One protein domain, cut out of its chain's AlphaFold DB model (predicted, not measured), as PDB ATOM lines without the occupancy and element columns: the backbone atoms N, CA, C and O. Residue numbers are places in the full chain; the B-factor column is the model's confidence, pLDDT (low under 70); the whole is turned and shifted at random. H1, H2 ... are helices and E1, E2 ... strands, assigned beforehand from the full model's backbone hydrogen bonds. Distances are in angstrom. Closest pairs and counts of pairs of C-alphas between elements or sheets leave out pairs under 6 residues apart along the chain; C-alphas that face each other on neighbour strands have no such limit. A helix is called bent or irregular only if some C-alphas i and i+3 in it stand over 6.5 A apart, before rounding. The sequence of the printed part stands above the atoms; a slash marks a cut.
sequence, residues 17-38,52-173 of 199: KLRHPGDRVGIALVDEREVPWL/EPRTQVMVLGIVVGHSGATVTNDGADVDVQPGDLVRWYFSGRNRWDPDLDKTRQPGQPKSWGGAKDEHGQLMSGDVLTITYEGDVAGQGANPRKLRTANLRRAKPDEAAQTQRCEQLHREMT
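What this domain is: This is residues 17 to 38 and 52 to 173 of the 199 residues of an uncharacterized protein of Actinobacteria bacterium (UniProt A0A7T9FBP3). A five-stranded sheet, strongly twisted and curled like part of a barrel, is the core, with the long helix H4 running along E1 and E2 on one face and the short helix H3 on the other, while H1, of four residues, lies beside the strands. The small hairpin E3 and E4 is set off from the sheet, and H2 is near H3, away from the sheet. The printed part has 144 residues, with four named helices and seven named strands in the order E1 E2 E3 E4 E5 H1 H2 H3 E6 E7 H4; its class is mixed, helices and strands. The larger sheet has the order E5 E2 E1 E6 E7, antiparallel throughout. The whole is compact and rounded, with a radius of gyration of the C-alphas of 15.1 A and spans of 44 by 38 by 34 A.

How they stand to each other: E1, residues 24 to 36, and E2, residues 55 to 67, are antiparallel inner strands, with N 28 and O 62 within hydrogen-bond range at 2.8 A. E1 bends by 99 degrees at residue 28, and E2 by 99 degrees at residue 64. E3, residues 70 to 73, and E4, residues 76 to 79, form a hairpin, with N 71 and O 78 2.8 A apart. E5, residues 85 to 90, is an edge strand antiparallel to E2, with N 59 and O 88 2.8 A apart. H1, residues 92 to 95, and H3, residues 112 to 119, only just touch, with 3 pairs of C-alphas within 8 A; the closest are those of Arg 95 and Trp 112, 4.9 A. H2, residues 98 to 103, is close to H3 but not clearly touching; their closest C-alphas, of Asp 101 and Gly 114, are 5.6 A apart. E6, residues 127 to 136, is antiparallel to E1, with N 27 and O 128 2.8 A apart, and forms a hairpin with the edge strand E7, residues 144 to 152, where N 129 and O 150 are 2.8 A apart. H4, residues 156 to 173, is on one face of the sheet and H3 on the other, three layers, helices on both faces of a sheet. H4 is over E2 and E1 at a height over the sheet of 8.3 A; the closest C-alphas of E1 and H4, of Val 30 and Cys 165, are 4.9 A apart. The O i to N i+4 pairs are within hydrogen-bond range throughout H2 and H3 and in 12 of 14 cases in H4, while H1 is too short for such a pair.

Where its parts are: E1 begins at C-alpha 24, (-9.942, -23.966, -4.984), and spans 24.9 A; E2 spans 28.3 A, E6 25.8 A and E7 26.0 A. H4 spans 25.2 A and ends at C-alpha 173, (-34.605, -31.322, 8.128); it is irregular, with C-alphas 157 and 160 7.8 A apart.

The domain as a whole: The two C-alphas farthest apart, of Gly 140 and Pro 156, are 45.6 A apart. Residues 39 to 51 are not printed; C-alphas 38 and 52 are 12.4 A apart across the cut. Of the links that are printed whole, none is long. Mean pLDDT of the printed part is 91.0, and residues 139 to 141 are under 70.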
ATOM      1  N   LYS A  17     -17.040 -18.054  -5.746       94.94
ATOM      2  CA  LYS A  17     -16.448 -17.740  -7.041       94.94
ATOM      3  C   LYS A  17     -14.985 -18.175  -7.057       94.94
ATOM      4  O   LYS A  17     -14.212 -17.807  -6.181       94.94
ATOM      5  N   LEU A  18     -14.623 -18.913  -8.104       96.19
ATOM      6  CA  LEU A  18     -13.246 -19.269  -8.460       96.19
ATOM      7  C   LEU A  18     -12.934 -18.583  -9.796       96.19
ATOM      8  O   LEU A  18     -13.670 -18.793 -10.774       96.19
ATOM      9  N   ARG A  19     -11.927 -17.708  -9.814       93.75
ATOM     10  CA  ARG A  19     -11.671 -16.740 -10.896       93.75
ATOM     11  C   ARG A  19     -10.438 -17.075 -11.710       93.75
ATOM     12  O   ARG A  19     -10.456 -16.854 -12.922       93.75
ATOM     13  N   HIS A  20      -9.415 -17.618 -11.066       95.50
ATOM     14  CA  HIS A  20      -8.118 -17.905 -11.651       95.50
ATOM     15  C   HIS A  20      -7.840 -19.411 -11.658       95.50
ATOM     16  O   HIS A  20      -8.208 -20.107 -10.708       95.50
ATOM     17  N   PRO A  21      -7.228 -19.946 -12.729       96.62
ATOM     18  CA  PRO A  21      -6.790 -21.336 -12.740       96.62
ATOM     19  C   PRO A  21      -5.920 -21.637 -11.511       96.62
ATOM     20  O   PRO A  21      -4.996 -20.885 -11.211       96.62
ATOM     21  N   GLY A  22      -6.227 -22.720 -10.803       96.25
ATOM     22  CA  GLY A  22      -5.612 -23.087  -9.525       96.25
ATOM     23  C   GLY A  22      -6.416 -22.670  -8.289       96.25
ATOM     24  O   GLY A  22      -6.191 -23.240  -7.219       96.25
ATOM     25  N   ASP A  23      -7.385 -21.757  -8.421       97.94
ATOM     26  CA  ASP A  23      -8.297 -21.423  -7.327       97.94
ATOM     27  C   ASP A  23      -9.070 -22.667  -6.886       97.94
ATOM     28  O   ASP A  23      -9.576 -23.440  -7.711       97.94
ATOM     29  N   ARG A  24      -9.216 -22.839  -5.572       97.44
ATOM     30  CA  ARG A  24      -9.942 -23.966  -4.984       97.44
ATOM     31  C   ARG A  24     -10.674 -23.594  -3.707       97.44
ATOM     32  O   ARG A  24     -10.253 -22.709  -2.964       97.44
ATOM     33  N   VAL A  25     -11.733 -24.338  -3.419       97.88
ATOM     34  CA  VAL A  25     -12.466 -24.272  -2.153       97.88
ATOM     35  C   VAL A  25     -12.792 -25.683  -1.676       97.88
ATOM     36  O   VAL A  25     -13.231 -26.521  -2.460       97.88
ATOM     37  N   GLY A  26     -12.547 -25.945  -0.397       97.19
ATOM     38  CA  GLY A  26     -13.034 -27.110   0.326       97.19
ATOM     39  C   GLY A  26     -14.299 -26.734   1.089       97.19
ATOM     40  O   GLY A  26     -14.298 -25.760   1.843       97.19
ATOM     41  N   ILE A  27     -15.363 -27.503   0.901       97.19
ATOM     42  CA  ILE A  27     -16.681 -27.290   1.489       97.19
ATOM     43  C   ILE A  27     -17.102 -28.586   2.182       97.19
ATOM     44  O   ILE A  27     -17.252 -29.612   1.522       97.19
ATOM     45  N   ALA A  28     -17.322 -28.544   3.493       96.25
ATOM     46  CA  ALA A  28     -18.024 -29.601   4.207       96.25
ATOM     47  C   ALA A  28     -19.518 -29.522   3.862       96.25
ATOM     48  O   ALA A  28     -20.158 -28.486   4.063       96.25
ATOM     49  N   LEU A  29     -20.066 -30.600   3.312       95.06
ATOM     50  CA  LEU A  29     -21.427 -30.677   2.804       95.06
ATOM     51  C   LEU A  29     -22.431 -30.584   3.950       95.06
ATOM     52  O   LEU A  29     -22.349 -31.328   4.922       95.06
ATOM     53  N   VAL A  30     -23.397 -29.686   3.812       93.06
ATOM     54  CA  VAL A  30     -24.591 -29.652   4.660       93.06
ATOM     55  C   VAL A  30     -25.750 -30.286   3.901       93.06
ATOM     56  O   VAL A  30     -26.498 -31.081   4.461       93.06
ATOM     57  N   ASP A  31     -25.925 -29.921   2.629       91.69
ATOM     58  CA  ASP A  31     -27.059 -30.380   1.835       91.69
ATOM     59  C   ASP A  31     -26.799 -30.288   0.322       91.69
ATOM     60  O   ASP A  31     -26.006 -29.462  -0.144       91.69
ATOM     61  N   GLU A  32     -27.509 -31.109  -0.447       93.25
ATOM     62  CA  GLU A  32     -27.531 -31.102  -1.911       93.25
ATOM     63  C   GLU A  32     -28.981 -31.047  -2.392       93.25
ATOM     64  O   GLU A  32     -29.816 -31.854  -1.991       93.25
ATOM     65  N   ARG A  33     -29.284 -30.123  -3.308       92.00
ATOM     66  CA  ARG A  33     -30.617 -30.022  -3.915       92.00
ATOM     67  C   ARG A  33     -30.533 -29.771  -5.405       92.00
ATOM     68  O   ARG A  33     -29.679 -29.020  -5.877       92.00
ATOM     69  N   GLU A  34     -31.484 -30.320  -6.147       91.12
ATOM     70  CA  GLU A  34     -31.779 -29.814  -7.482       91.12
ATOM     71  C   GLU A  34     -32.628 -28.552  -7.382       91.12
ATOM     72  O   GLU A  34     -33.656 -28.523  -6.708       91.12
ATOM     73  N   VAL A  35     -32.193 -27.497  -8.065       90.38
ATOM     74  CA  VAL A  35     -32.900 -26.217  -8.100       90.38
ATOM     75  C   VAL A  35     -33.022 -25.713  -9.537       90.38
ATOM     76  O   VAL A  35     -32.192 -26.068 -10.385       90.38
ATOM     77  N   PRO A  36     -34.011 -24.857  -9.843       89.38
ATOM     78  CA  PRO A  36     -34.100 -24.216 -11.147       89.38
ATOM     79  C   PRO A  36     -32.826 -23.432 -11.483       89.38
ATOM     80  O   PRO A  36     -32.260 -22.718 -10.650       89.38
ATOM     81  N   TRP A  37     -32.370 -23.543 -12.727       87.81
ATOM     82  CA  TRP A  37     -31.289 -22.718 -13.244       87.81
ATOM     83  C   TRP A  37     -31.859 -21.379 -13.685       87.81
ATOM     84  O   TRP A  37     -32.509 -21.289 -14.719       87.81
ATOM     85  N   LEU A  38     -31.596 -20.333 -12.908       86.50
ATOM     86  CA  LEU A  38     -32.121 -19.002 -13.182       86.50
ATOM     87  C   LEU A  38     -31.233 -18.200 -14.148       86.50
ATOM     88  O   LEU A  38     -30.005 -18.343 -14.188       86.50
ATOM     89  N   GLU A  52     -39.028 -26.495 -21.119       88.62
ATOM     90  CA  GLU A  52     -39.114 -26.878 -19.703       88.62
ATOM     91  C   GLU A  52     -37.979 -26.234 -18.887       88.62
ATOM     92  O   GLU A  52     -36.863 -26.095 -19.404       88.62
ATOM     93  N   PRO A  53     -38.198 -25.882 -17.605       88.19
ATOM     94  CA  PRO A  53     -37.149 -25.349 -16.742       88.19
ATOM     95  C   PRO A  53     -35.945 -26.288 -16.628       88.19
ATOM     96  O   PRO A  53     -36.060 -27.460 -16.275       88.19
ATOM     97  N   ARG A  54     -34.750 -25.756 -16.882       90.31
ATOM     98  CA  ARG A  54     -33.490 -26.455 -16.627       90.31
ATOM     99  C   ARG A  54     -33.217 -26.483 -15.132       90.31
ATOM    100  O   ARG A  54     -33.420 -25.480 -14.450       90.31
ATOM    101  N   THR A  55     -32.652 -27.585 -14.650       91.12
ATOM    102  CA  THR A  55     -32.162 -27.692 -13.272       91.12
ATOM    103  C   THR A  55     -30.639 -27.634 -13.205       91.12
ATOM    104  O   THR A  55     -29.915 -27.933 -14.163       91.12
ATOM    105  N   GLN A  56     -30.147 -27.228 -12.045       93.38
ATOM    106  CA  GLN A  56     -28.751 -27.298 -11.645       93.38
ATOM    107  C   GLN A  56     -28.675 -27.897 -10.241       93.38
ATOM    108  O   GLN A  56     -29.634 -27.809  -9.475       93.38
ATOM    109  N   VAL A  57     -27.538 -28.495  -9.904       95.12
ATOM    110  CA  VAL A  57     -27.306 -28.962  -8.535       95.12
ATOM    111  C   VAL A  57     -26.783 -27.790  -7.725       95.12
ATOM    112  O   VAL A  57     -25.821 -27.141  -8.133       95.12
ATOM    113  N   MET A  58     -27.415 -27.527  -6.591       94.81
ATOM    114  CA  MET A  58     -26.921 -26.624  -5.569       94.81
ATOM    115  C   MET A  58     -26.375 -27.449  -4.412       94.81
ATOM    116  O   MET A  58     -27.096 -28.251  -3.823       94.81
ATOM    117  N   VAL A  59     -25.121 -27.199  -4.070       95.19
ATOM    118  CA  VAL A  59     -24.514 -27.673  -2.833       95.19
ATOM    119  C   VAL A  59     -24.514 -26.530  -1.833       95.19
ATOM    120  O   VAL A  59     -24.110 -25.415  -2.167       95.19
ATOM    121  N   LEU A  60     -24.949 -26.820  -0.613       94.88
ATOM    122  CA  LEU A  60     -24.826 -25.954   0.549       94.88
ATOM    123  C   LEU A  60     -23.782 -26.551   1.492       94.88
ATOM    124  O   LEU A  60     -23.798 -27.756   1.750       94.88
ATOM    125  N   GLY A  61     -22.893 -25.720   2.031       94.81
ATOM    126  CA  GLY A  61     -21.897 -26.215   2.965       94.81
ATOM    127  C   GLY A  61     -21.101 -25.147   3.693       94.81
ATOM    128  O   GLY A  61     -21.271 -23.952   3.458       94.81
ATOM    129  N   ILE A  62     -20.226 -25.604   4.585       95.19
ATOM    130  CA  ILE A  62     -19.313 -24.757   5.352       95.19
ATOM    131  C   ILE A  62     -17.914 -24.851   4.756       95.19
ATOM    132  O   ILE A  62     -17.415 -25.943   4.496       95.19
ATOM    133  N   VAL A  63     -17.258 -23.712   4.554       95.62
ATOM    134  CA  VAL A  63     -15.874 -23.681   4.069       95.62
ATOM    135  C   VAL A  63     -14.946 -24.319   5.107       95.62
ATOM    136  O   VAL A  63     -14.945 -23.925   6.271       95.62
ATOM    137  N   VAL A  64     -14.128 -25.283   4.684       95.06
ATOM    138  CA  VAL A  64     -13.064 -25.883   5.518       95.06
ATOM    139  C   VAL A  64     -11.681 -25.333   5.173       95.06
ATOM    140  O   VAL A  64     -10.787 -25.306   6.008       95.06
ATOM    141  N   GLY A  65     -11.507 -24.842   3.947       93.94
ATOM    142  CA  GLY A  65     -10.266 -24.242   3.474       93.94
ATOM    143  C   GLY A  65     -10.415 -23.741   2.044       93.94
ATOM    144  O   GLY A  65     -11.338 -24.133   1.331       93.94
ATOM    145  N   HIS A  66      -9.518 -22.866   1.604       96.62
ATOM    146  CA  HIS A  66      -9.581 -22.293   0.263       96.62
ATOM    147  C   HIS A  66      -8.208 -21.824  -0.227       96.62
ATOM    148  O   HIS A  66      -7.234 -21.780   0.520       96.62
ATOM    149  N   SER A  67      -8.142 -21.496  -1.513       97.12
ATOM    150  CA  SER A  67      -7.069 -20.734  -2.146       97.12
ATOM    151  C   SER A  67      -7.701 -19.910  -3.264       97.12
ATOM    152  O   SER A  67      -8.263 -20.496  -4.186       97.12
ATOM    153  N   GLY A  68      -7.681 -18.578  -3.158       93.88
ATOM    154  CA  GLY A  68      -8.227 -17.660  -4.176       93.88
ATOM    155  C   GLY A  68      -9.759 -17.646  -4.323       93.88
ATOM    156  O   GLY A  68     -10.301 -16.950  -5.180       93.88
ATOM    157  N   ALA A  69     -10.486 -18.408  -3.498       96.50
ATOM    158  CA  ALA A  69     -11.944 -18.422  -3.525       96.50
ATOM    159  C   ALA A  69     -12.539 -17.174  -2.858       96.50
ATOM    160  O   ALA A  69     -12.157 -16.811  -1.748       96.50
ATOM    161  N   THR A  70     -13.528 -16.570  -3.518       96.69
ATOM    162  CA  THR A  70     -14.201 -15.348  -3.055       96.69
ATOM    163  C   THR A  70     -15.716 -15.512  -3.031       96.69
ATOM    164  O   THR A  70     -16.278 -16.362  -3.723       96.69
ATOM    165  N   VAL A  71     -16.403 -14.668  -2.271       93.62
ATOM    166  CA  VAL A  71     -17.858 -14.471  -2.306       93.62
ATOM    167  C   VAL A  71     -18.172 -12.995  -2.501       93.62
ATOM    168  O   VAL A  71     -17.347 -12.140  -2.205       93.62
ATOM    169  N   THR A  72     -19.367 -12.669  -2.996       88.38
ATOM    170  CA  THR A  72     -19.814 -11.268  -3.006       88.38
ATOM    171  C   THR A  72     -20.493 -10.925  -1.696       88.38
ATOM    172  O   THR A  72     -21.522 -11.520  -1.379       88.38
ATOM    173  N   ASN A  73     -19.952  -9.935  -0.998       82.75
ATOM    174  CA  ASN A  73     -20.534  -9.325   0.185       82.75
ATOM    175  C   ASN A  73     -20.666  -7.814  -0.046       82.75
ATOM    176  O   ASN A  73     -19.706  -7.170  -0.459       82.75
ATOM    177  N   ASP A  74     -21.871  -7.268   0.124       81.31
ATOM    178  CA  ASP A  74     -22.181  -5.844  -0.094       81.31
ATOM    179  C   ASP A  74     -21.646  -5.248  -1.413       81.31
ATOM    180  O   ASP A  74     -21.230  -4.096  -1.503       81.31
ATOM    181  N   GLY A  75     -21.675  -6.051  -2.482       80.62
ATOM    182  CA  GLY A  75     -21.228  -5.644  -3.818       80.62
ATOM    183  C   GLY A  75     -19.715  -5.717  -4.045       80.62
ATOM    184  O   GLY A  75     -19.284  -5.573  -5.188       80.62
ATOM    185  N   ALA A  76     -18.926  -6.012  -3.012       86.62
ATOM    186  CA  ALA A  76     -17.502  -6.298  -3.118       86.62
ATOM    187  C   ALA A  76     -17.253  -7.810  -3.129       86.62
ATOM    188  O   ALA A  76     -17.979  -8.581  -2.504       86.62
ATOM    189  N   ASP A  77     -16.223  -8.252  -3.848       91.75
ATOM    190  CA  ASP A  77     -15.741  -9.622  -3.712       91.75
ATOM    191  C   ASP A  77     -14.760  -9.690  -2.539       91.75
ATOM    192  O   ASP A  77     -13.777  -8.951  -2.506       91.75
ATOM    193  N   VAL A  78     -15.050 -10.562  -1.580       93.75
ATOM    194  CA  VAL A  78     -14.247 -10.794  -0.376       93.75
ATOM    195  C   VAL A  78     -13.801 -12.250  -0.332       93.75
ATOM    196  O   VAL A  78     -14.510 -13.131  -0.828       93.75
ATOM    197  N   ASP A  79     -12.632 -12.511   0.246       95.50
ATOM    198  CA  ASP A  79     -12.143 -13.874   0.444       95.50
ATOM    199  C   ASP A  79     -13.061 -14.639   1.397       95.50
ATOM    200  O   ASP A  79     -13.435 -14.130   2.455       95.50
ATOM    201  N   VAL A  80     -13.401 -15.877   1.030       94.56
ATOM    202  CA  VAL A  80     -14.089 -16.778   1.965       94.56
ATOM    203  C   VAL A  80     -13.156 -17.157   3.102       94.56
ATOM    204  O   VAL A  80     -11.956 -17.279   2.893       94.56
ATOM    205  N   GLN A  81     -13.701 -17.397   4.285       93.56
ATOM    206  CA  GLN A  81     -12.959 -17.862   5.449       93.56
ATOM    207  C   GLN A  81     -13.436 -19.257   5.872       93.56
ATOM    208  O   GLN A  81     -14.613 -19.590   5.699       93.56
ATOM    209  N   PRO A  82     -12.561 -20.104   6.448       93.62
ATOM    210  CA  PRO A  82     -13.001 -21.331   7.100       93.62
ATOM    211  C   PRO A  82     -14.101 -21.049   8.134       93.62
ATOM    212  O   PRO A  82     -13.942 -20.198   9.005       93.62
ATOM    213  N   GLY A  83     -15.214 -21.776   8.052       90.19
ATOM    214  CA  GLY A  83     -16.405 -21.555   8.876       90.19
ATOM    215  C   GLY A  83     -17.527 -20.760   8.197       90.19
ATOM    216  O   GLY A  83     -18.646 -20.757   8.722       90.19
ATOM    217  N   ASP A  84     -17.277 -20.149   7.036       92.81
ATOM    218  CA  ASP A  84     -18.308 -19.448   6.269       92.81
ATOM    219  C   ASP A  84     -19.336 -20.422   5.691       92.81
ATOM    220  O   ASP A  84     -18.985 -21.453   5.111       92.81
ATOM    221  N   LEU A  85     -20.618 -20.067   5.804       93.06
ATOM    222  CA  LEU A  85     -21.709 -20.775   5.141       93.06
ATOM    223  C   LEU A  85     -21.819 -20.288   3.695       93.06
ATOM    224  O   LEU A  85     -22.055 -19.104   3.446       93.06
ATOM    225  N   VAL A  86     -21.683 -21.202   2.741       95.00
ATOM    226  CA  VAL A  86     -21.622 -20.880   1.314       95.00
ATOM    227  C   VAL A  86     -22.428 -21.861   0.478       95.00
ATOM    228  O   VAL A  86     -22.706 -22.988   0.888       95.00
ATOM    229  N   ARG A  87     -22.761 -21.454  -0.747       94.69
ATOM    230  CA  ARG A  87     -23.333 -22.347  -1.757       94.69
ATOM    231  C   ARG A  87     -22.485 -22.420  -3.018       94.69
ATOM    232  O   ARG A  87     -21.791 -21.471  -3.394       94.69
ATOM    233  N   TRP A  88     -22.610 -23.538  -3.715       95.69
ATOM    234  CA  TRP A  88     -22.008 -23.776  -5.016       95.69
ATOM    235  C   TRP A  88     -23.029 -24.366  -5.982       95.69
ATOM    236  O   TRP A  88     -23.916 -25.110  -5.573       95.69
ATOM    237  N   TYR A  89     -22.889 -24.056  -7.270       94.25
ATOM    238  CA  TYR A  89     -23.762 -24.583  -8.313       94.25
ATOM    239  C   TYR A  89     -22.983 -25.413  -9.332       94.25
ATOM    240  O   TYR A  89     -22.042 -24.922  -9.961       94.25
ATOM    241  N   PHE A  90     -23.439 -26.641  -9.566       94.56
ATOM    242  CA  PHE A  90     -22.997 -27.472 -10.677       94.56
ATOM    243  C   PHE A  90     -24.039 -27.478 -11.791       94.56
ATOM    244  O   PHE A  90     -25.204 -27.838 -11.605       94.56
ATOM    245  N   SER A  91     -23.599 -27.112 -12.991       90.56
ATOM    246  CA  SER A  91     -24.424 -27.097 -14.197       90.56
ATOM    247  C   SER A  91     -23.620 -27.546 -15.417       90.56
ATOM    248  O   SER A  91     -22.385 -27.497 -15.430       90.56
ATOM    249  N   GLY A  92     -24.332 -28.009 -16.449       89.38
ATOM    250  CA  GLY A  92     -23.736 -28.476 -17.702       89.38
ATOM    251  C   GLY A  92     -22.622 -29.501 -17.473       89.38
ATOM    252  O   GLY A  92     -22.767 -30.409 -16.662       89.38
ATOM    253  N   ARG A  93     -21.486 -29.315 -18.152       91.19
ATOM    254  CA  ARG A  93     -20.331 -30.218 -18.040       91.19
ATOM    255  C   ARG A  93     -19.680 -30.218 -16.647       91.19
ATOM    256  O   ARG A  93     -19.118 -31.215 -16.247       91.19
ATOM    257  N   ASN A  94     -19.814 -29.170 -15.834       93.06
ATOM    258  CA  ASN A  94     -19.309 -29.250 -14.453       93.06
ATOM    259  C   ASN A  94     -20.192 -30.158 -13.571       93.06
ATOM    260  O   ASN A  94     -19.722 -30.676 -12.562       93.06
ATOM    261  N   ARG A  95     -21.464 -30.365 -13.953       94.25
ATOM    262  CA  ARG A  95     -22.374 -31.327 -13.312       94.25
ATOM    263  C   ARG A  95     -22.116 -32.760 -13.788       94.25
ATOM    264  O   ARG A  95     -22.110 -33.662 -12.961       94.25
ATOM    265  N   TRP A  96     -21.940 -32.951 -15.093       93.69
ATOM    266  CA  TRP A  96     -21.720 -34.257 -15.721       93.69
ATOM    267  C   TRP A  96     -20.848 -34.104 -16.973       93.69
ATOM    268  O   TRP A  96     -21.281 -33.482 -17.950       93.69
ATOM    269  N   ASP A  97     -19.633 -34.657 -16.963       94.19
ATOM    270  CA  ASP A  97     -18.705 -34.629 -18.102       94.19
ATOM    271  C   ASP A  97     -18.140 -36.029 -18.373       94.19
ATOM    272  O   ASP A  97     -17.062 -36.360 -17.888       94.19
ATOM    273  N   PRO A  98     -18.830 -36.862 -19.171       91.88
ATOM    274  CA  PRO A  98     -18.421 -38.248 -19.377       91.88
ATOM    275  C   PRO A  98     -17.058 -38.371 -20.073       91.88
ATOM    276  O   PRO A  98     -16.389 -39.389 -19.913       91.88
ATOM    277  N   ASP A  99     -16.642 -37.361 -20.841       92.00
ATOM    278  CA  ASP A  99     -15.352 -37.360 -21.535       92.00
ATOM    279  C   ASP A  99     -14.213 -37.102 -20.537       92.00
ATOM    280  O   ASP A  99     -13.192 -37.795 -20.538       92.00
ATOM    281  N   LEU A 100     -14.415 -36.151 -19.620       92.94
ATOM    282  CA  LEU A 100     -13.506 -35.934 -18.497       92.94
ATOM    283  C   LEU A 100     -13.482 -37.157 -17.567       92.94
ATOM    284  O   LEU A 100     -12.416 -37.665 -17.236       92.94
ATOM    285  N   ASP A 101     -14.646 -37.663 -17.172       94.19
ATOM    286  CA  ASP A 101     -14.749 -38.666 -16.110       94.19
ATOM    287  C   ASP A 101     -14.140 -40.018 -16.510       94.19
ATOM    288  O   ASP A 101     -13.583 -40.712 -15.657       94.19
ATOM    289  N   LYS A 102     -14.180 -40.366 -17.805       93.81
ATOM    290  CA  LYS A 102     -13.532 -41.565 -18.369       93.81
ATOM    291  C   LYS A 102     -12.019 -41.438 -18.519       93.81
ATOM    292  O   LYS A 102     -11.327 -42.451 -18.526       93.81
ATOM    293  N   THR A 103     -11.505 -40.221 -18.700       94.12
ATOM    294  CA  THR A 103     -10.063 -39.985 -18.903       94.12
ATOM    295  C   THR A 103      -9.301 -39.848 -17.587       94.12
ATOM    296  O   THR A 103      -8.082 -40.012 -17.558       94.12
ATOM    297  N   ARG A 104     -10.009 -39.577 -16.489       93.25
ATOM    298  CA  ARG A 104      -9.451 -39.423 -15.145       93.25
ATOM    299  C   ARG A 104      -9.443 -40.752 -14.389       93.25
ATOM    300  O   ARG A 104     -10.454 -41.453 -14.322       93.25
ATOM    301  N   GLN A 105      -8.300 -41.073 -13.788       92.50
ATOM    302  CA  GLN A 105      -8.149 -42.256 -12.932       92.50
ATOM    303  C   GLN A 105      -8.951 -42.106 -11.625       92.50
ATOM    304  O   GLN A 105      -9.234 -40.972 -11.228       92.50
ATOM    305  N   PRO A 106      -9.284 -43.214 -10.933       89.00
ATOM    306  CA  PRO A 106      -9.933 -43.155  -9.627       89.00
ATOM    307  C   PRO A 106      -9.202 -42.247  -8.634       89.00
ATOM    308  O   PRO A 106      -7.976 -42.306  -8.515       89.00
ATOM    309  N   GLY A 107      -9.953 -41.393  -7.937       87.25
ATOM    310  CA  GLY A 107      -9.419 -40.432  -6.968       87.25
ATOM    311  C   GLY A 107      -8.859 -39.142  -7.579       87.25
ATOM    312  O   GLY A 107      -8.540 -38.206  -6.839       87.25
ATOM    313  N   GLN A 108      -8.763 -39.034  -8.908       93.12
ATOM    314  CA  GLN A 108      -8.474 -37.755  -9.558       93.12
ATOM    315  C   GLN A 108      -9.720 -36.854  -9.568       93.12
ATOM    316  O   GLN A 108     -10.838 -37.361  -9.613       93.12
ATOM    317  N   PRO A 109      -9.562 -35.517  -9.559       93.75
ATOM    318  CA  PRO A 109     -10.693 -34.604  -9.696       93.75
ATOM    319  C   PRO A 109     -11.481 -34.832 -10.999       93.75
ATOM    320  O   PRO A 109     -10.897 -34.940 -12.081       93.75
ATOM    321  N   LYS A 110     -12.812 -34.880 -10.885       96.31
ATOM    322  CA  LYS A 110     -13.772 -35.231 -11.950       96.31
ATOM    323  C   LYS A 110     -14.884 -34.192 -12.077       96.31
ATOM    324  O   LYS A 110     -14.843 -33.156 -11.420       96.31
ATOM    325  N   SER A 111     -15.880 -34.419 -12.928       96.69
ATOM    326  CA  SER A 111     -17.145 -33.685 -12.828       96.69
ATOM    327  C   SER A 111     -17.848 -34.007 -11.498       96.69
ATOM    328  O   SER A 111     -17.482 -34.964 -10.816       96.69
ATOM    329  N   TRP A 112     -18.859 -33.223 -11.104       96.50
ATOM    330  CA  TRP A 112     -19.633 -33.512  -9.885       96.50
ATOM    331  C   TRP A 112     -20.195 -34.937  -9.865       96.50
ATOM    332  O   TRP A 112     -20.035 -35.640  -8.872       96.50
ATOM    333  N   GLY A 113     -20.816 -35.370 -10.965       95.75
ATOM    334  CA  GLY A 113     -21.361 -36.718 -11.081       95.75
ATOM    335  C   GLY A 113     -20.281 -37.791 -10.985       95.75
ATOM    336  O   GLY A 113     -20.410 -38.686 -10.161       95.75
ATOM    337  N   GLY A 114     -19.173 -37.642 -11.719       96.19
ATOM    338  CA  GLY A 114     -18.057 -38.587 -11.636       96.19
ATOM    339  C   GLY A 114     -17.442 -38.677 -10.235       96.19
ATOM    340  O   GLY A 114     -17.120 -39.766  -9.774       96.19
ATOM    341  N   ALA A 115     -17.325 -37.553  -9.521       96.62
ATOM    342  CA  ALA A 115     -16.845 -37.546  -8.139       96.62
ATOM    343  C   ALA A 115     -17.825 -38.240  -7.177       96.62
ATOM    344  O   ALA A 115     -17.390 -38.935  -6.258       96.62
ATOM    345  N   LYS A 116     -19.139 -38.070  -7.379       95.88
ATOM    346  CA  LYS A 116     -20.168 -38.772  -6.596       95.88
ATOM    347  C   LYS A 116     -20.156 -40.270  -6.856       95.88
ATOM    348  O   LYS A 116     -20.223 -41.033  -5.901       95.88
ATOM    349  N   ASP A 117     -20.049 -40.676  -8.116       95.31
ATOM    350  CA  ASP A 117     -20.025 -42.088  -8.497       95.31
ATOM    351  C   ASP A 117     -18.845 -42.819  -7.835       95.31
ATOM    352  O   ASP A 117     -18.994 -43.955  -7.389       95.31
ATOM    353  N   GLU A 118     -17.688 -42.157  -7.703       94.19
ATOM    354  CA  GLU A 118     -16.515 -42.720  -7.019       94.19
ATOM    355  C   GLU A 118     -16.623 -42.725  -5.495       94.19
ATOM    356  O   GLU A 118     -16.196 -43.682  -4.850       94.19
ATOM    357  N   HIS A 119     -17.164 -41.659  -4.905       95.44
ATOM    358  CA  HIS A 119     -17.300 -41.555  -3.450       95.44
ATOM    359  C   HIS A 119     -18.436 -42.432  -2.904       95.44
ATOM    360  O   HIS A 119     -18.374 -42.905  -1.767       95.44
ATOM    361  N   GLY A 120     -19.472 -42.663  -3.710       93.25
ATOM    362  CA  GLY A 120     -20.673 -43.392  -3.331       93.25
ATOM    363  C   GLY A 120     -21.667 -42.518  -2.565       93.25
ATOM    364  O   GLY A 120     -21.943 -41.374  -2.931       93.25
ATOM    365  N   GLN A 121     -22.256 -43.070  -1.501       91.31
ATOM    366  CA  GLN A 121     -23.280 -42.368  -0.730       91.31
ATOM    367  C   GLN A 121     -22.699 -41.144  -0.008       91.31
ATOM    368  O   GLN A 121     -21.837 -41.263   0.872       91.31
ATOM    369  N   LEU A 122     -23.230 -39.971  -0.364       92.38
ATOM    370  CA  LEU A 122     -22.943 -38.705   0.302       92.38
ATOM    371  C   LEU A 122     -23.540 -38.683   1.708       92.38
ATOM    372  O   LEU A 122     -24.681 -39.099   1.920       92.38
ATOM    373  N   MET A 123     -22.774 -38.145   2.647       90.94
ATOM    374  CA  MET A 123     -23.210 -37.858   4.007       90.94
ATOM    375  C   MET A 123     -22.995 -36.377   4.326       90.94
ATOM    376  O   MET A 123     -22.086 -35.737   3.792       90.94
ATOM    377  N   SER A 124     -23.821 -35.832   5.224       90.50
ATOM    378  CA  SER A 124     -23.529 -34.532   5.834       90.50
ATOM    379  C   SER A 124     -22.146 -34.587   6.489       90.50
ATOM    380  O   SER A 124     -21.802 -35.575   7.132       90.50
ATOM    381  N   GLY A 125     -21.347 -33.540   6.301       91.38
ATOM    382  CA  GLY A 125     -19.963 -33.460   6.763       91.38
ATOM    383  C   GLY A 125     -18.921 -33.988   5.771       91.38
ATOM    384  O   GLY A 125     -17.740 -33.707   5.959       91.38
ATOM    385  N   ASP A 126     -19.303 -34.681   4.691       95.31
ATOM    386  CA  ASP A 126     -18.346 -35.023   3.630       95.31
ATOM    387  C   ASP A 126     -17.712 -33.764   3.040       95.31
ATOM    388  O   ASP A 126     -18.361 -32.730   2.916       95.31
ATOM    389  N   VAL A 127     -16.439 -33.836   2.661       96.25
ATOM    390  CA  VAL A 127     -15.707 -32.675   2.154       96.25
ATOM    391  C   VAL A 127     -15.618 -32.735   0.639       96.25
ATOM    392  O   VAL A 127     -14.946 -33.592   0.064       96.25
ATOM    393  N   LEU A 128     -16.262 -31.763   0.005       97.38
ATOM    394  CA  LEU A 128     -16.170 -31.457  -1.411       97.38
ATOM    395  C   LEU A 128     -15.055 -30.440  -1.645       97.38
ATOM    396  O   LEU A 128     -15.132 -29.306  -1.184       97.38
ATOM    397  N   THR A 129     -14.041 -30.810  -2.419       97.81
ATOM    398  CA  THR A 129     -13.074 -29.853  -2.966       97.81
ATOM    399  C   THR A 129     -13.430 -29.535  -4.404       97.81
ATOM    400  O   THR A 129     -13.530 -30.442  -5.226       97.81
ATOM    401  N   ILE A 130     -13.585 -28.253  -4.715       98.06
ATOM    402  CA  ILE A 130     -13.779 -27.769  -6.079       98.06
ATOM    403  C   ILE A 130     -12.546 -26.982  -6.493       98.06
ATOM    404  O   ILE A 130     -12.133 -26.074  -5.776       98.06
ATOM    405  N   THR A 131     -12.017 -27.287  -7.673       97.88
ATOM    406  CA  THR A 131     -10.867 -26.599  -8.264       97.88
ATOM    407  C   THR A 131     -11.252 -26.028  -9.618       97.88
ATOM    408  O   THR A 131     -11.900 -26.695 -10.424       97.88
ATOM    409  N   TYR A 132     -10.852 -24.791  -9.894       97.69
ATOM    410  CA  TYR A 132     -10.914 -24.233 -11.237       97.69
ATOM    411  C   TYR A 132      -9.606 -24.552 -11.969       97.69
ATOM    412  O   TYR A 132      -8.566 -23.995 -11.643       97.69
ATOM    413  N   GLU A 133      -9.638 -25.465 -12.941       96.00
ATOM    414  CA  GLU A 133      -8.426 -25.899 -13.662       96.00
ATOM    415  C   GLU A 133      -8.058 -24.959 -14.812       96.00
ATOM    416  O   GLU A 133      -6.901 -24.883 -15.216       96.00
ATOM    417  N   GLY A 134      -9.039 -24.217 -15.324       94.44
ATOM    418  CA  GLY A 134      -8.847 -23.234 -16.377       94.44
ATOM    419  C   GLY A 134      -9.963 -23.234 -17.405       94.44
ATOM    420  O   GLY A 134     -10.999 -23.889 -17.258       94.44
ATOM    421  N   ASP A 135      -9.756 -22.442 -18.444       92.94
ATOM    422  CA  ASP A 135     -10.675 -22.333 -19.563       92.94
ATOM    423  C   ASP A 135     -10.316 -23.387 -20.628       92.94
ATOM    424  O   ASP A 135      -9.163 -23.520 -21.030       92.94
ATOM    425  N   VAL A 136     -11.309 -24.148 -21.086       89.50
ATOM    426  CA  VAL A 136     -11.181 -25.158 -22.148       89.50
ATOM    427  C   VAL A 136     -12.061 -24.794 -23.337       89.50
ATOM    428  O   VAL A 136     -13.020 -24.028 -23.201       89.50
ATOM    429  N   ALA A 137     -11.767 -25.359 -24.508       83.81
ATOM    430  CA  ALA A 137     -12.601 -25.171 -25.691       83.81
ATOM    431  C   ALA A 137     -14.065 -25.559 -25.391       83.81
ATOM    432  O   ALA A 137     -14.357 -26.652 -24.894       83.81
ATOM    433  N   GLY A 138     -14.983 -24.625 -25.641       72.31
ATOM    434  CA  GLY A 138     -16.425 -24.825 -25.529       72.31
ATOM    435  C   GLY A 138     -17.065 -25.115 -26.887       72.31
ATOM    436  O   GLY A 138     -16.389 -25.174 -27.910       72.31
ATOM    437  N   GLN A 139     -18.392 -25.268 -26.912       66.06
ATOM    438  CA  GLN A 139     -19.114 -25.183 -28.183       66.06
ATOM    439  C   GLN A 139     -19.164 -23.717 -28.641       66.06
ATOM    440  O   GLN A 139     -19.611 -22.846 -27.892       66.06
ATOM    441  N   GLY A 140     -18.721 -23.455 -29.874       68.50
ATOM    442  CA  GLY A 140     -18.673 -22.113 -30.461       68.50
ATOM    443  C   GLY A 140     -17.466 -21.284 -30.000       68.50
ATOM    444  O   GLY A 140     -16.414 -21.825 -29.683       68.50
ATOM    445  N   ALA A 141     -17.618 -19.955 -29.982       58.12
ATOM    446  CA  ALA A 141     -16.529 -19.006 -29.717       58.12
ATOM    447  C   ALA A 141     -16.240 -18.743 -28.224       58.12
ATOM    448  O   ALA A 141     -15.341 -17.969 -27.906       58.12
ATOM    449  N   ASN A 142     -16.990 -19.358 -27.303       70.75
ATOM    450  CA  ASN A 142     -16.885 -19.052 -25.878       70.75
ATOM    451  C   ASN A 142     -16.134 -20.159 -25.125       70.75
ATOM    452  O   ASN A 142     -16.630 -21.291 -25.066       70.75
ATOM    453  N   PRO A 143     -14.971 -19.857 -24.516       79.94
ATOM    454  CA  PRO A 143     -14.295 -20.806 -23.648       79.94
ATOM    455  C   PRO A 143     -15.190 -21.204 -22.470       79.94
ATOM    456  O   PRO A 143     -15.934 -20.395 -21.905       79.94
ATOM    457  N   ARG A 144     -15.118 -22.479 -22.093       87.12
ATOM    458  CA  ARG A 144     -15.825 -23.045 -20.945       87.12
ATOM    459  C   ARG A 144     -14.884 -23.117 -19.751       87.12
ATOM    460  O   ARG A 144     -13.791 -23.655 -19.863       87.12
ATOM    461  N   LYS A 145     -15.372 -22.732 -18.571       90.44
ATOM    462  CA  LYS A 145     -14.661 -22.955 -17.304       90.44
ATOM    463  C   LYS A 145     -14.711 -24.424 -16.900       90.44
ATOM    464  O   LYS A 145     -15.795 -24.917 -16.566       90.44
ATOM    465  N   LEU A 146     -13.561 -25.094 -16.908       93.81
ATOM    466  CA  LEU A 146     -13.394 -26.441 -16.374       93.81
ATOM    467  C   LEU A 146     -13.234 -26.362 -14.858       93.81
ATOM    468  O   LEU A 146     -12.239 -25.844 -14.351       93.81
ATOM    469  N   ARG A 147     -14.237 -26.862 -14.138       96.38
ATOM    470  CA  ARG A 147     -14.189 -26.967 -12.682       96.38
ATOM    471  C   ARG A 147     -14.370 -28.413 -12.283       96.38
ATOM    472  O   ARG A 147     -15.376 -29.016 -12.651       96.38
ATOM    473  N   THR A 148     -13.398 -28.934 -11.555       96.94
ATOM    474  CA  THR A 148     -13.361 -30.329 -11.137       96.94
ATOM    475  C   THR A 148     -13.654 -30.447  -9.652       96.94
ATOM    476  O   THR A 148     -13.397 -29.530  -8.871       96.94
ATOM    477  N   ALA A 149     -14.261 -31.563  -9.281       97.62
ATOM    478  CA  ALA A 149     -14.691 -31.907  -7.946       97.62
ATOM    479  C   ALA A 149     -13.932 -33.146  -7.469       97.62
ATOM    480  O   ALA A 149     -13.666 -34.068  -8.239       97.62
ATOM    481  N   ASN A 150     -13.609 -33.171  -6.184       96.81
ATOM    482  CA  ASN A 150     -13.158 -34.353  -5.468       96.81
ATOM    483  C   ASN A 150     -13.940 -34.427  -4.155       96.81
ATOM    484  O   ASN A 150     -14.148 -33.401  -3.503       96.81
ATOM    485  N   LEU A 151     -14.387 -35.625  -3.797       96.69
ATOM    486  CA  LEU A 151     -15.123 -35.896  -2.572       96.69
ATOM    487  C   LEU A 151     -14.308 -36.825  -1.686       96.69
ATOM    488  O   LEU A 151     -13.653 -37.754  -2.158       96.69
ATOM    489  N   ARG A 152     -14.360 -36.563  -0.385       95.06
ATOM    490  CA  ARG A 152     -13.749 -37.416   0.627       95.06
ATOM    491  C   ARG A 152     -14.494 -37.307   1.944       95.06
ATOM    492  O   ARG A 152     -15.230 -36.351   2.184       95.06
ATOM    493  N   ARG A 153     -14.216 -38.246   2.844       93.62
ATOM    494  CA  ARG A 153     -14.587 -38.102   4.254       93.62
ATOM    495  C   ARG A 153     -13.805 -36.955   4.903       93.62
ATOM    496  O   ARG A 153     -12.690 -36.613   4.479       93.62
ATOM    497  N   ALA A 154     -14.409 -36.368   5.928       89.88
ATOM    498  CA  ALA A 154     -13.772 -35.365   6.765       89.88
ATOM    499  C   ALA A 154     -12.539 -35.926   7.479       89.88
ATOM    500  O   ALA A 154     -12.469 -37.118   7.794       89.88
ATOM    501  N   LYS A 155     -11.567 -35.055   7.737       90.81
ATOM    502  CA  LYS A 155     -10.404 -35.363   8.567       90.81
ATOM    503  C   LYS A 155     -10.638 -34.911  10.015       90.81
ATOM    504  O   LYS A 155     -11.488 -34.052  10.252       90.81
ATOM    505  N   PRO A 156      -9.880 -35.443  10.992       86.75
ATOM    506  CA  PRO A 156     -10.041 -35.065  12.398       86.75
ATOM    507  C   PRO A 156      -9.875 -33.563  12.685       86.75
ATOM    508  O   PRO A 156     -10.547 -33.033  13.563       86.75
ATOM    509  N   ASP A 157      -9.018 -32.866  11.939       85.50
ATOM    510  CA  ASP A 157      -8.783 -31.420  12.053       85.50
ATOM    511  C   ASP A 157      -9.937 -30.557  11.508       85.50
ATOM    512  O   ASP A 157      -9.967 -29.353  11.743       85.50
ATOM    513  N   GLU A 158     -10.922 -31.168  10.842       85.44
ATOM    514  CA  GLU A 158     -12.115 -30.511  10.284       85.44
ATOM    515  C   GLU A 158     -13.372 -30.745  11.142       85.44
ATOM    516  O   GLU A 158     -14.473 -30.334  10.768       85.44
ATOM    517  N   ALA A 159     -13.222 -31.401  12.303       82.06
ATOM    518  CA  ALA A 159     -14.333 -31.860  13.138       82.06
ATOM    519  C   ALA A 159     -15.284 -30.732  13.572       82.06
ATOM    520  O   ALA A 159     -16.492 -30.938  13.648       82.06
ATOM    521  N   ALA A 160     -14.764 -29.529  13.835       82.00
ATOM    522  CA  ALA A 160     -15.591 -28.393  14.243       82.00
ATOM    523  C   ALA A 160     -16.549 -27.950  13.122       82.00
ATOM    524  O   ALA A 160     -17.733 -27.704  13.357       82.00
ATOM    525  N   GLN A 161     -16.052 -27.872  11.885       80.94
ATOM    526  CA  GLN A 161     -16.851 -27.499  10.722       80.94
ATOM    527  C   GLN A 161     -17.859 -28.596  10.375       80.94
ATOM    528  O   GLN A 161     -19.005 -28.283  10.061       80.94
ATOM    529  N   THR A 162     -17.476 -29.870  10.476       78.56
ATOM    530  CA  THR A 162     -18.367 -30.984  10.120       78.56
ATOM    531  C   THR A 162     -19.477 -31.201  11.144       78.56
ATOM    532  O   THR A 162     -20.625 -31.388  10.747       78.56
ATOM    533  N   GLN A 163     -19.195 -31.045  12.443       84.12
ATOM    534  CA  GLN A 163     -20.226 -31.034  13.489       84.12
ATOM    535  C   GLN A 163     -21.246 -29.913  13.265       84.12
ATOM    536  O   GLN A 163     -22.455 -30.124  13.385       84.12
ATOM    537  N   ARG A 164     -20.774 -28.720  12.880       83.62
ATOM    538  CA  ARG A 164     -21.662 -27.611  12.522       83.62
ATOM    539  C   ARG A 164     -22.488 -27.931  11.274       83.62
ATOM    540  O   ARG A 164     -23.659 -27.560  11.229       83.62
ATOM    541  N   CYS A 165     -21.930 -28.646  10.291       83.50
ATOM    542  CA  CYS A 165     -22.698 -29.099   9.132       83.50
ATOM    543  C   CYS A 165     -23.835 -30.041   9.528       83.50
ATOM    544  O   CYS A 165     -24.970 -29.832   9.113       83.50
ATOM    545  N   GLU A 166     -23.552 -31.035  10.366       84.12
ATOM    546  CA  GLU A 166     -24.559 -31.979  10.864       84.12
ATOM    547  C   GLU A 166     -25.646 -31.287  11.694       84.12
ATOM    548  O   GLU A 166     -26.823 -31.646  11.612       84.12
ATOM    549  N   GLN A 167     -25.285 -30.273  12.485       84.94
ATOM    550  CA  GLN A 167     -26.259 -29.448  13.194       84.94
ATOM    551  C   GLN A 167     -27.170 -28.690  12.219       84.94
ATOM    552  O   GLN A 167     -28.389 -28.823  12.313       84.94
ATOM    553  N   LEU A 168     -26.603 -27.959  11.254       85.19
ATOM    554  CA  LEU A 168     -27.381 -27.218  10.256       85.19
ATOM    555  C   LEU A 168     -28.263 -28.141   9.407       85.19
ATOM    556  O   LEU A 168     -29.399 -27.796   9.091       85.19
ATOM    557  N   HIS A 169     -27.765 -29.328   9.056       82.88
ATOM    558  CA  HIS A 169     -28.539 -30.329   8.332       82.88
ATOM    559  C   HIS A 169     -29.762 -30.775   9.145       82.88
ATOM    560  O   HIS A 169     -30.875 -30.817   8.615       82.88
ATOM    561  N   ARG A 170     -29.584 -31.042  10.448       81.44
ATOM    562  CA  ARG A 170     -30.686 -31.367  11.367       81.44
ATOM    563  C   ARG A 170     -31.662 -30.213  11.544       81.44
ATOM    564  O   ARG A 170     -32.854 -30.464  11.601       81.44
ATOM    565  N   GLU A 171     -31.204 -28.968  11.602       82.69
ATOM    566  CA  GLU A 171     -32.095 -27.803  11.686       82.69
ATOM    567  C   GLU A 171     -32.933 -27.648  10.407       82.69
ATOM    568  O   GLU A 171     -34.135 -27.409  10.475       82.69
ATOM    569  N   MET A 172     -32.336 -27.864   9.232       75.12
ATOM    570  CA  MET A 172     -33.054 -27.785   7.955       75.12
ATOM    571  C   MET A 172     -34.025 -28.945   7.713       75.12
ATOM    572  O   MET A 172     -35.019 -28.758   7.014       75.12
ATOM    573  N   THR A 173     -33.746 -30.129   8.260       71.00
ATOM    574  CA  THR A 173     -34.605 -31.322   8.128       71.00
ATOM    575  C   THR A 173     -35.601 -31.469   9.287       71.00
ATOM    576  O   THR A 173     -36.698 -31.990   9.104       71.00
TER     577      THR A 173